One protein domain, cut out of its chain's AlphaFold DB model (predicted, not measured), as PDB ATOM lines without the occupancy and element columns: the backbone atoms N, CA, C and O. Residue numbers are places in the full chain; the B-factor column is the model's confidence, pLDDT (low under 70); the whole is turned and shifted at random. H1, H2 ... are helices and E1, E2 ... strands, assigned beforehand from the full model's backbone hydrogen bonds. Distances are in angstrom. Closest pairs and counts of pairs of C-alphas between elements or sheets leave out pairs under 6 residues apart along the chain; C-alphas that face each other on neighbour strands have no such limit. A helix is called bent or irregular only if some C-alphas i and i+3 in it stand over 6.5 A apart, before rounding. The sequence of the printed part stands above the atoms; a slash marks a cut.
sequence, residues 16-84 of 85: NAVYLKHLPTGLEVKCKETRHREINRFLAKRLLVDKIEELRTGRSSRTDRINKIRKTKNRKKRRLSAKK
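AT A GLANCE: This is residues 16 to 84 of the 85 residues of the protein "Peptide chain release factor 1" of Candidatus Aerophobetes bacterium ADurb.Bin490 (UniProt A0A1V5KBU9). A small head and a long arm: the two-stranded hairpin E1 and E2 has helix H1 packed on one of its faces, and after a sharp corner at the far end of H1 the helix H2 leads away, about perpendicular to H1. Residues 64 to 84, of which 64 to 82 belong to H2, stick out from the head and make much of the length. The printed part has 69 residues, with two named strands and two named helices in the order E1, E2, H1, H2; the sheet, in the order E1 - E2, is antiparallel, and the class is mostly helix. The whole is extended, with a radius of gyration of the C-alphas of 18.1 A, and its outline is flat, spanning 55 by 31 by 12 A.

IN THESE COORDINATES: E1 is residues 18 to 22, beginning with C-alpha 18 at (134.820, 118.792, 152.982). E2 is residues 27 to 31. H1 follows as residues 37 to 57, 30.0 A from first to last C-alpha, beginning with C-alpha 37 at (132.067, 125.240, 153.368). H2 is residues 61 to 82, 31.8 A long from first to last C-alpha, ending with C-alpha 82 at (146.707, 120.810, 103.551). Neither helix is bent.

HOW THE PARTS SIT: E1 and E2 form a hairpin of antiparallel strands, their directions 167 degrees apart. C-alphas 19 and 30, which face each other, are 4.6 A apart. N 20 and O 29 are within hydrogen-bond range at 2.9 A, as are N 22 and O 27 at 2.8 A. E2 and H1 have 12 pairs of C-alphas within 8 A, the closest being those of Cys 31 and Ala 44, 5.5 A apart. E1 and H1 have 9 such pairs, the closest being the C-alphas of Val 18 and Arg 41 at 6.1 A. H1 and H2 are close but not clearly touching, with the closest C-alphas, those of Glu 54 and Ser 61, 7.5 A apart. Their lines stand about perpendicular, at 76 degrees. H2 is apart from E1 and from E2. In H1 and H2 every O i to N i+4 pair is within hydrogen-bond range.

THE WHOLE: The two C-alphas farthest apart are those of Leu 23 and Lys 84, 57.1 A. Without residues 64 to 84, which stand free, the body of 48 residues spans 33 by 24 by 11 A and has a radius of gyration of 11.3 A. The printed part has no cut. The links E1 to E2, E2 to H1 and H1 to H2 are tight. The mean pLDDT of the printed part is 88.5, and residues 59 and 84 are under 70.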
ATOM      1  N   ASN A  16     137.295 124.460 156.387       84.31
ATOM      2  CA  ASN A  16     136.462 124.560 155.191       84.31
ATOM      3  C   ASN A  16     136.566 123.371 154.239       84.31
ATOM      4  O   ASN A  16     135.772 123.275 153.302       84.31
ATOM      5  N   ALA A  17     137.539 122.489 154.449       89.94
ATOM      6  CA  ALA A  17     137.672 121.272 153.667       89.94
ATOM      7  C   ALA A  17     136.490 120.333 153.950       89.94
ATOM      8  O   ALA A  17     136.092 120.152 155.100       89.94
ATOM      9  N   VAL A  18     135.935 119.739 152.897       93.94
ATOM     10  CA  VAL A  18     134.820 118.792 152.982       93.94
ATOM     11  C   VAL A  18     135.297 117.422 152.523       93.94
ATOM     12  O   VAL A  18     135.950 117.297 151.485       93.94
ATOM     13  N   TYR A  19     134.941 116.396 153.289       94.38
ATOM     14  CA  TYR A  19     135.120 114.994 152.938       94.38
ATOM     15  C   TYR A  19     133.749 114.330 152.828       94.38
ATOM     16  O   TYR A  19     132.920 114.471 153.726       94.38
ATOM     17  N   LEU A  20     133.505 113.641 151.715       93.94
ATOM     18  CA  LEU A  20     132.287 112.877 151.472       93.94
ATOM     19  C   LEU A  20     132.650 111.448 151.084       93.94
ATOM     20  O   LEU A  20     133.521 111.229 150.241       93.94
ATOM     21  N   LYS A  21     131.922 110.499 151.668       94.50
ATOM     22  CA  LYS A  21     131.988 109.079 151.338       94.50
ATOM     23  C   LYS A  21     130.609 108.597 150.914       94.50
ATOM     24  O   LYS A  21     129.633 108.790 151.633       94.50
ATOM     25  N   HIS A  22     130.534 107.980 149.744       94.25
ATOM     26  CA  HIS A  22     129.352 107.261 149.301       94.25
ATOM     27  C   HIS A  22     129.447 105.826 149.812       94.25
ATOM     28  O   HIS A  22     130.242 105.040 149.303       94.25
ATOM     29  N   LEU A  23     128.657 105.497 150.835       92.19
ATOM     30  CA  LEU A  23     128.692 104.187 151.488       92.19
ATOM     31  C   LEU A  23     128.446 103.006 150.533       92.19
ATOM     32  O   LEU A  23     129.262 102.090 150.550       92.19
ATOM     33  N   PRO A  24     127.415 103.006 149.662       91.00
ATOM     34  CA  PRO A  24     127.094 101.802 148.896       91.00
ATOM     35  C   PRO A  24     128.093 101.504 147.768       91.00
ATOM     36  O   PRO A  24     128.219 100.354 147.376       91.00
ATOM     37  N   THR A  25     128.824 102.501 147.249       89.94
ATOM     38  CA  THR A  25     129.879 102.266 146.235       89.94
ATOM     39  C   THR A  25     131.296 102.375 146.799       89.94
ATOM     40  O   THR A  25     132.254 102.247 146.044       89.94
ATOM     41  N   GLY A  26     131.457 102.710 148.082       92.19
ATOM     42  CA  GLY A  26     132.761 102.952 148.711       92.19
ATOM     43  C   GLY A  26     133.546 104.156 148.166       92.19
ATOM     44  O   GLY A  26     134.728 104.289 148.468       92.19
ATOM     45  N   LEU A  27     132.934 105.037 147.366       92.75
ATOM     46  CA  LEU A  27     133.641 106.157 146.735       92.75
ATOM     47  C   LEU A  27     133.890 107.298 147.714       92.75
ATOM     48  O   LEU A  27     132.998 107.710 148.451       92.75
ATOM     49  N   GLU A  28     135.081 107.882 147.631       94.38
ATOM     50  CA  GLU A  28     135.499 108.969 148.509       94.38
ATOM     51  C   GLU A  28     135.915 110.211 147.709       94.38
ATOM     52  O   GLU A  28     136.535 110.140 146.635       94.38
ATOM     53  N   VAL A  29     135.548 111.385 148.224       93.69
ATOM     54  CA  VAL A  29     135.866 112.690 147.637       93.69
ATOM     55  C   VAL A  29     136.292 113.655 148.738       93.69
ATOM     56  O   VAL A  29     135.600 113.829 149.738       93.69
ATOM     57  N   LYS A  30     137.426 114.324 148.518       93.62
ATOM     58  CA  LYS A  30     137.910 115.461 149.312       93.62
ATOM     59  C   LYS A  30     137.817 116.718 148.451       93.62
ATOM     60  O   LYS A  30     138.251 116.694 147.303       93.62
ATOM     61  N   CYS A  31     137.264 117.801 148.989       92.25
ATOM     62  CA  CYS A  31     137.164 119.085 148.296       92.25
ATOM     63  C   CYS A  31     137.595 120.232 149.218       92.25
ATOM     64  O   CYS A  31     137.072 120.387 150.325       92.25
ATOM     65  N   LYS A  32     138.545 121.045 148.747       90.06
ATOM     66  CA  LYS A  32     139.023 122.271 149.402       90.06
ATOM     67  C   LYS A  32     139.300 123.328 148.330       90.06
ATOM     68  O   LYS A  32     140.443 123.692 148.091       90.06
ATOM     69  N   GLU A  33     138.238 123.768 147.663       88.25
ATOM     70  CA  GLU A  33     138.339 124.717 146.548       88.25
ATOM     71  C   GLU A  33     138.210 126.166 147.033       88.25
ATOM     72  O   GLU A  33     138.973 127.049 146.656       88.25
ATOM     73  N   THR A  34     137.236 126.417 147.910       88.69
ATOM     74  CA  THR A  34     136.866 127.767 148.339       88.69
ATOM     75  C   THR A  34     136.972 127.947 149.849       88.69
ATOM     76  O   THR A  34     136.977 126.992 150.632       88.69
ATOM     77  N   ARG A  35     136.961 129.212 150.280       86.38
ATOM     78  CA  ARG A  35     136.831 129.610 151.690       86.38
ATOM     79  C   ARG A  35     135.411 129.458 152.252       86.38
ATOM     80  O   ARG A  35     135.174 129.901 153.373       86.38
ATOM     81  N   HIS A  36     134.465 128.875 151.509       88.81
ATOM     82  CA  HIS A  36     133.076 128.674 151.942       88.81
ATOM     83  C   HIS A  36     132.734 127.176 151.978       88.81
ATOM     84  O   HIS A  36     132.855 126.468 150.980       88.81
ATOM     85  N   ARG A  37     132.310 126.675 153.145       90.25
ATOM     86  CA  ARG A  37     132.067 125.240 153.368       90.25
ATOM     87  C   ARG A  37     130.904 124.723 152.523       90.25
ATOM     88  O   ARG A  37     130.955 123.605 152.027       90.25
ATOM     89  N   GLU A  38     129.872 125.539 152.338       92.25
ATOM     90  CA  GLU A  38     128.677 125.180 151.566       92.25
ATOM     91  C   GLU A  38     128.986 125.008 150.081       92.25
ATOM     92  O   GLU A  38     128.583 124.011 149.481       92.25
ATOM     93  N   ILE A  39     129.795 125.911 149.519       94.25
ATOM     94  CA  ILE A  39     130.281 125.794 148.141       94.25
ATOM     95  C   ILE A  39     131.122 124.522 148.002       94.25
ATOM     96  O   ILE A  39     130.894 123.730 147.090       94.25
ATOM     97  N   ASN A  40     132.024 124.252 148.950       93.56
ATOM     98  CA  ASN A  40     132.810 123.015 148.938       93.56
ATOM     99  C   ASN A  40     131.929 121.760 149.070       93.56
ATOM    100  O   ASN A  40     132.229 120.743 148.451       93.56
ATOM    101  N   ARG A  41     130.814 121.816 149.813       94.00
ATOM    102  CA  ARG A  41     129.848 120.709 149.915       94.00
ATOM    103  C   ARG A  41     129.119 120.472 148.594       94.00
ATOM    104  O   ARG A  41     128.948 119.319 148.205       94.00
ATOM    105  N   PHE A  42     128.709 121.537 147.906       95.19
ATOM    106  CA  PHE A  42     128.104 121.443 146.577       95.19
ATOM    107  C   PHE A  42     129.081 120.834 145.562       95.19
ATOM    108  O   PHE A  42     128.747 119.862 144.884       95.19
ATOM    109  N   LEU A  43     130.314 121.344 145.521       94.94
ATOM    110  CA  LEU A  43     131.364 120.838 144.637       94.94
ATOM    111  C   LEU A  43     131.713 119.376 144.935       94.94
ATOM    112  O   LEU A  43     131.797 118.569 144.012       94.94
ATOM    113  N   ALA A  44     131.848 119.005 146.210       95.00
ATOM    114  CA  ALA A  44     132.123 117.627 146.609       95.00
ATOM    115  C   ALA A  44     131.007 116.666 146.174       95.00
ATOM    116  O   ALA A  44     131.304 115.587 145.668       95.00
ATOM    117  N   LYS A  45     129.730 117.057 146.320       94.50
ATOM    118  CA  LYS A  45     128.589 116.256 145.849       94.50
ATOM    119  C   LYS A  45     128.606 116.087 144.333       94.50
ATOM    120  O   LYS A  45     128.437 114.971 143.860       94.50
ATOM    121  N   ARG A  46     128.852 117.167 143.587       93.56
ATOM    122  CA  ARG A  46     128.952 117.119 142.123       93.56
ATOM    123  C   ARG A  46     130.040 116.142 141.671       93.56
ATOM    124  O   ARG A  46     129.763 115.250 140.885       93.56
ATOM    125  N   LEU A  47     131.238 116.254 142.246       92.12
ATOM    126  CA  LEU A  47     132.350 115.341 141.962       92.12
ATOM    127  C   LEU A  47     132.030 113.885 142.322       92.12
ATOM    128  O   LEU A  47     132.482 112.970 141.641       92.12
ATOM    129  N   LEU A  48     131.289 113.661 143.408       92.75
ATOM    130  CA  LEU A  48     130.884 112.324 143.828       92.75
ATOM    131  C   LEU A  48     129.897 111.703 142.833       92.75
ATOM    132  O   LEU A  48     130.075 110.548 142.462       92.75
ATOM    133  N   VAL A  49     128.907 112.473 142.375       91.56
ATOM    134  CA  VAL A  49     127.948 112.037 141.349       91.56
ATOM    135  C   VAL A  49     128.664 111.745 140.034       91.56
ATOM    136  O   VAL A  49     128.487 110.653 139.507       91.56
ATOM    137  N   ASP A  50     129.541 112.640 139.571       89.50
ATOM    138  CA  ASP A  50     130.320 112.434 138.342       89.50
ATOM    139  C   ASP A  50     131.114 111.110 138.398       89.50
ATOM    140  O   ASP A  50     131.128 110.341 137.439       89.50
ATOM    141  N   LYS A  51     131.736 110.802 139.547       89.31
ATOM    142  CA  LYS A  51     132.442 109.525 139.762       89.31
ATOM    143  C   LYS A  51     131.502 108.318 139.757       89.31
ATOM    144  O   LYS A  51     131.878 107.271 139.240       89.31
ATOM    145  N   ILE A  52     130.314 108.435 140.355       89.94
ATOM    146  CA  ILE A  52     129.309 107.359 140.365       89.94
ATOM    147  C   ILE A  52     128.818 107.085 138.941       89.94
ATOM    148  O   ILE A  52     128.700 105.926 138.546       89.94
ATOM    149  N   GLU A  53     128.548 108.133 138.163       88.75
ATOM    150  CA  GLU A  53     128.148 108.009 136.760       88.75
ATOM    151  C   GLU A  53     129.250 107.368 135.915       88.75
ATOM    152  O   GLU A  53     128.970 106.461 135.132       88.75
ATOM    153  N   GLU A  54     130.507 107.773 136.108       87.38
ATOM    154  CA  GLU A  54     131.651 107.168 135.420       87.38
ATOM    155  C   GLU A  54     131.762 105.667 135.724       87.38
ATOM    156  O   GLU A  54     131.958 104.869 134.807       87.38
ATOM    157  N   LEU A  55     131.537 105.272 136.981       86.31
ATOM    158  CA  LEU A  55     131.521 103.870 137.406       86.31
ATOM    159  C   LEU A  55     130.369 103.071 136.786       86.31
ATOM    160  O   LEU A  55     130.565 101.927 136.388       86.31
ATOM    161  N   ARG A  56     129.172 103.662 136.687       85.25
ATOM    162  CA  ARG A  56     127.989 103.000 136.108       85.25
ATOM    163  C   ARG A  56     128.065 102.862 134.592       85.25
ATOM    164  O   ARG A  56     127.646 101.849 134.046       85.25
ATOM    165  N   THR A  57     128.553 103.894 133.913       82.56
ATOM    166  CA  THR A  57     128.479 104.002 132.447       82.56
ATOM    167  C   THR A  57     129.775 103.568 131.762       82.56
ATOM    168  O   THR A  57     129.802 103.413 130.541       82.56
ATOM    169  N   GLY A  58     130.876 103.433 132.515       77.50
ATOM    170  CA  GLY A  58     132.218 103.153 131.986       77.50
ATOM    171  C   GLY A  58     132.779 104.267 131.093       77.50
ATOM    172  O   GLY A  58     133.807 104.095 130.440       77.50
ATOM    173  N   ARG A  59     132.093 105.413 131.022       69.69
ATOM    174  CA  ARG A  59     132.457 106.579 130.218       69.69
ATOM    175  C   ARG A  59     132.473 107.801 131.113       69.69
ATOM    176  O   ARG A  59     131.458 108.156 131.706       69.69
ATOM    177  N   SER A  60     133.616 108.474 131.175       72.75
ATOM    178  CA  SER A  60     133.700 109.770 131.831       72.75
ATOM    179  C   SER A  60     133.209 110.844 130.860       72.75
ATOM    180  O   SER A  60     133.793 111.057 129.791       72.75
ATOM    181  N   SER A  61     132.179 111.601 131.238       70.94
ATOM    182  CA  SER A  61     131.731 112.775 130.465       70.94
ATOM    183  C   SER A  61     132.887 113.764 130.215       70.94
ATOM    184  O   SER A  61     132.967 114.431 129.173       70.94
ATOM    185  N   ARG A  62     133.856 113.800 131.141       72.75
ATOM    186  CA  ARG A  62     135.124 114.520 131.010       72.75
ATOM    187  C   ARG A  62     135.991 113.961 129.879       72.75
ATOM    188  O   ARG A  62     136.477 114.752 129.069       72.75
ATOM    189  N   THR A  63     136.183 112.642 129.790       74.19
ATOM    190  CA  THR A  63     136.978 112.033 128.707       74.19
ATOM    191  C   THR A  63     136.341 112.273 127.346       74.19
ATOM    192  O   THR A  63     137.046 112.624 126.400       74.19
ATOM    193  N   ASP A  64     135.012 112.208 127.254       79.31
ATOM    194  CA  ASP A  64     134.295 112.470 126.004       79.31
ATOM    195  C   ASP A  64     134.461 113.920 125.547       79.31
ATOM    196  O   ASP A  64     134.754 114.189 124.374       79.31
ATOM    197  N   ARG A  65     134.374 114.872 126.483       83.00
ATOM    198  CA  ARG A  65     134.629 116.289 126.199       83.00
ATOM    199  C   ARG A  65     136.069 116.519 125.733       83.00
ATOM    200  O   ARG A  65     136.277 117.204 124.729       83.00
ATOM    201  N   ILE A  66     137.056 115.927 126.409       83.94
ATOM    202  CA  ILE A  66     138.477 116.026 126.029       83.94
ATOM    203  C   ILE A  66     138.707 115.433 124.634       83.94
ATOM    204  O   ILE A  66     139.352 116.063 123.792       83.94
ATOM    205  N   ASN A  67     138.134 114.264 124.352       86.12
ATOM    206  CA  ASN A  67     138.239 113.600 123.056       86.12
ATOM    207  C   ASN A  67     137.598 114.430 121.940       86.12
ATOM    208  O   ASN A  67     138.173 114.556 120.855       86.12
ATOM    209  N   LYS A  68     136.452 115.068 122.202       90.25
ATOM    210  CA  LYS A  68     135.800 115.978 121.250       90.25
ATOM    211  C   LYS A  68     136.676 117.196 120.948       90.25
ATOM    212  O   LYS A  68     136.875 117.520 119.778       90.25
ATOM    213  N   ILE A  69     137.266 117.819 121.971       90.69
ATOM    214  CA  ILE A  69     138.207 118.943 121.806       90.69
ATOM    215  C   ILE A  69     139.461 118.509 121.032       90.69
ATOM    216  O   ILE A  69     139.924 119.222 120.141       90.69
ATOM    217  N   ARG A  70     140.015 117.327 121.322       91.56
ATOM    218  CA  ARG A  70     141.151 116.767 120.571       91.56
ATOM    219  C   ARG A  70     140.804 116.560 119.097       91.56
ATOM    220  O   ARG A  70     141.558 116.998 118.230       91.56
ATOM    221  N   LYS A  71     139.644 115.965 118.796       92.50
ATOM    222  CA  LYS A  71     139.166 115.757 117.418       92.50
ATOM    223  C   LYS A  71     139.024 117.079 116.658       92.50
ATOM    224  O   LYS A  71     139.485 117.176 115.520       92.50
ATOM    225  N   THR A  72     138.442 118.111 117.274       92.62
ATOM    226  CA  THR A  72     138.285 119.423 116.619       92.62
ATOM    227  C   THR A  72     139.628 120.108 116.371       92.62
ATOM    228  O   THR A  72     139.848 120.617 115.268       92.62
ATOM    229  N   LYS A  73     140.560 120.066 117.336       92.75
ATOM    230  CA  LYS A  73     141.929 120.586 117.167       92.75
ATOM    231  C   LYS A  73     142.681 119.861 116.045       92.75
ATOM    232  O   LYS A  73     143.238 120.520 115.168       92.75
ATOM    233  N   ASN A  74     142.628 118.529 116.009       92.06
ATOM    234  CA  ASN A  74     143.283 117.730 114.968       92.06
ATOM    235  C   ASN A  74     142.717 118.028 113.572       92.06
ATOM    236  O   ASN A  74     143.482 118.171 112.616       92.06
ATOM    237  N   ARG A  75     141.392 118.200 113.445       91.62
ATOM    238  CA  ARG A  75     140.753 118.582 112.173       91.62
ATOM    239  C   ARG A  75     141.222 119.955 111.686       91.62
ATOM    240  O   ARG A  75     141.493 120.107 110.498       91.62
ATOM    241  N   LYS A  76     141.349 120.940 112.584       91.94
ATOM    242  CA  LYS A  76     141.897 122.268 112.245       91.94
ATOM    243  C   LYS A  76     143.354 122.171 111.784       91.94
ATOM    244  O   LYS A  76     143.678 122.717 110.735       91.94
ATOM    245  N   LYS A  77     144.199 121.426 112.509       91.31
ATOM    246  CA  LYS A  77     145.613 121.219 112.145       91.31
ATOM    247  C   LYS A  77     145.759 120.615 110.743       91.31
ATOM    248  O   LYS A  77     146.501 121.162 109.939       91.31
ATOM    249  N   ARG A  78     144.996 119.556 110.430       91.00
ATOM    250  CA  ARG A  78     144.996 118.911 109.100       91.00
ATOM    251  C   ARG A  78     144.592 119.859 107.967       91.00
ATOM    252  O   ARG A  78     145.170 119.795 106.891       91.00
ATOM    253  N   ARG A  79     143.607 120.736 108.191       90.06
ATOM    254  CA  ARG A  79     143.186 121.735 107.190       90.06
ATOM    255  C   ARG A  79     144.271 122.772 106.914       90.06
ATOM    256  O   ARG A  79     144.466 123.147 105.769       90.06
ATOM    257  N   LEU A  80     144.957 123.231 107.959       90.00
ATOM    258  CA  LEU A  80     146.037 124.209 107.823       90.00
ATOM    259  C   LEU A  80     147.256 123.614 107.114       90.00
ATOM    260  O   LEU A  80     147.840 124.286 106.274       90.00
ATOM    261  N   SER A  81     147.618 122.361 107.414       86.31
ATOM    262  CA  SER A  81     148.716 121.681 106.717       86.31
ATOM    263  C   SER A  81     148.389 121.417 105.247       86.31
ATOM    264  O   SER A  81     149.247 121.619 104.406       86.31
ATOM    265  N   ALA A  82     147.145 121.046 104.929       85.56
ATOM    266  CA  ALA A  82     146.707 120.810 103.551       85.56
ATOM    267  C   ALA A  82     146.583 122.085 102.694       85.56
ATOM    268  O   ALA A  82     146.451 121.976 101.489       85.56
ATOM    269  N   LYS A  83     146.577 123.278 103.307       77.00
ATOM    270  CA  LYS A  83     146.530 124.575 102.605       77.00
ATOM    271  C   LYS A  83     147.920 125.210 102.436       77.00
ATOM    272  O   LYS A  83     148.039 126.260 101.819       77.00
ATOM    273  N   LYS A  84     148.942 124.624 103.071       67.50
ATOM    274  CA  LYS A  84     150.352 125.041 102.989       67.50
ATOM    275  C   LYS A  84     151.171 124.194 102.003       67.50
ATOM    276  O   LYS A  84     152.316 124.551 101.753       67.50
TER     277      LYS A  84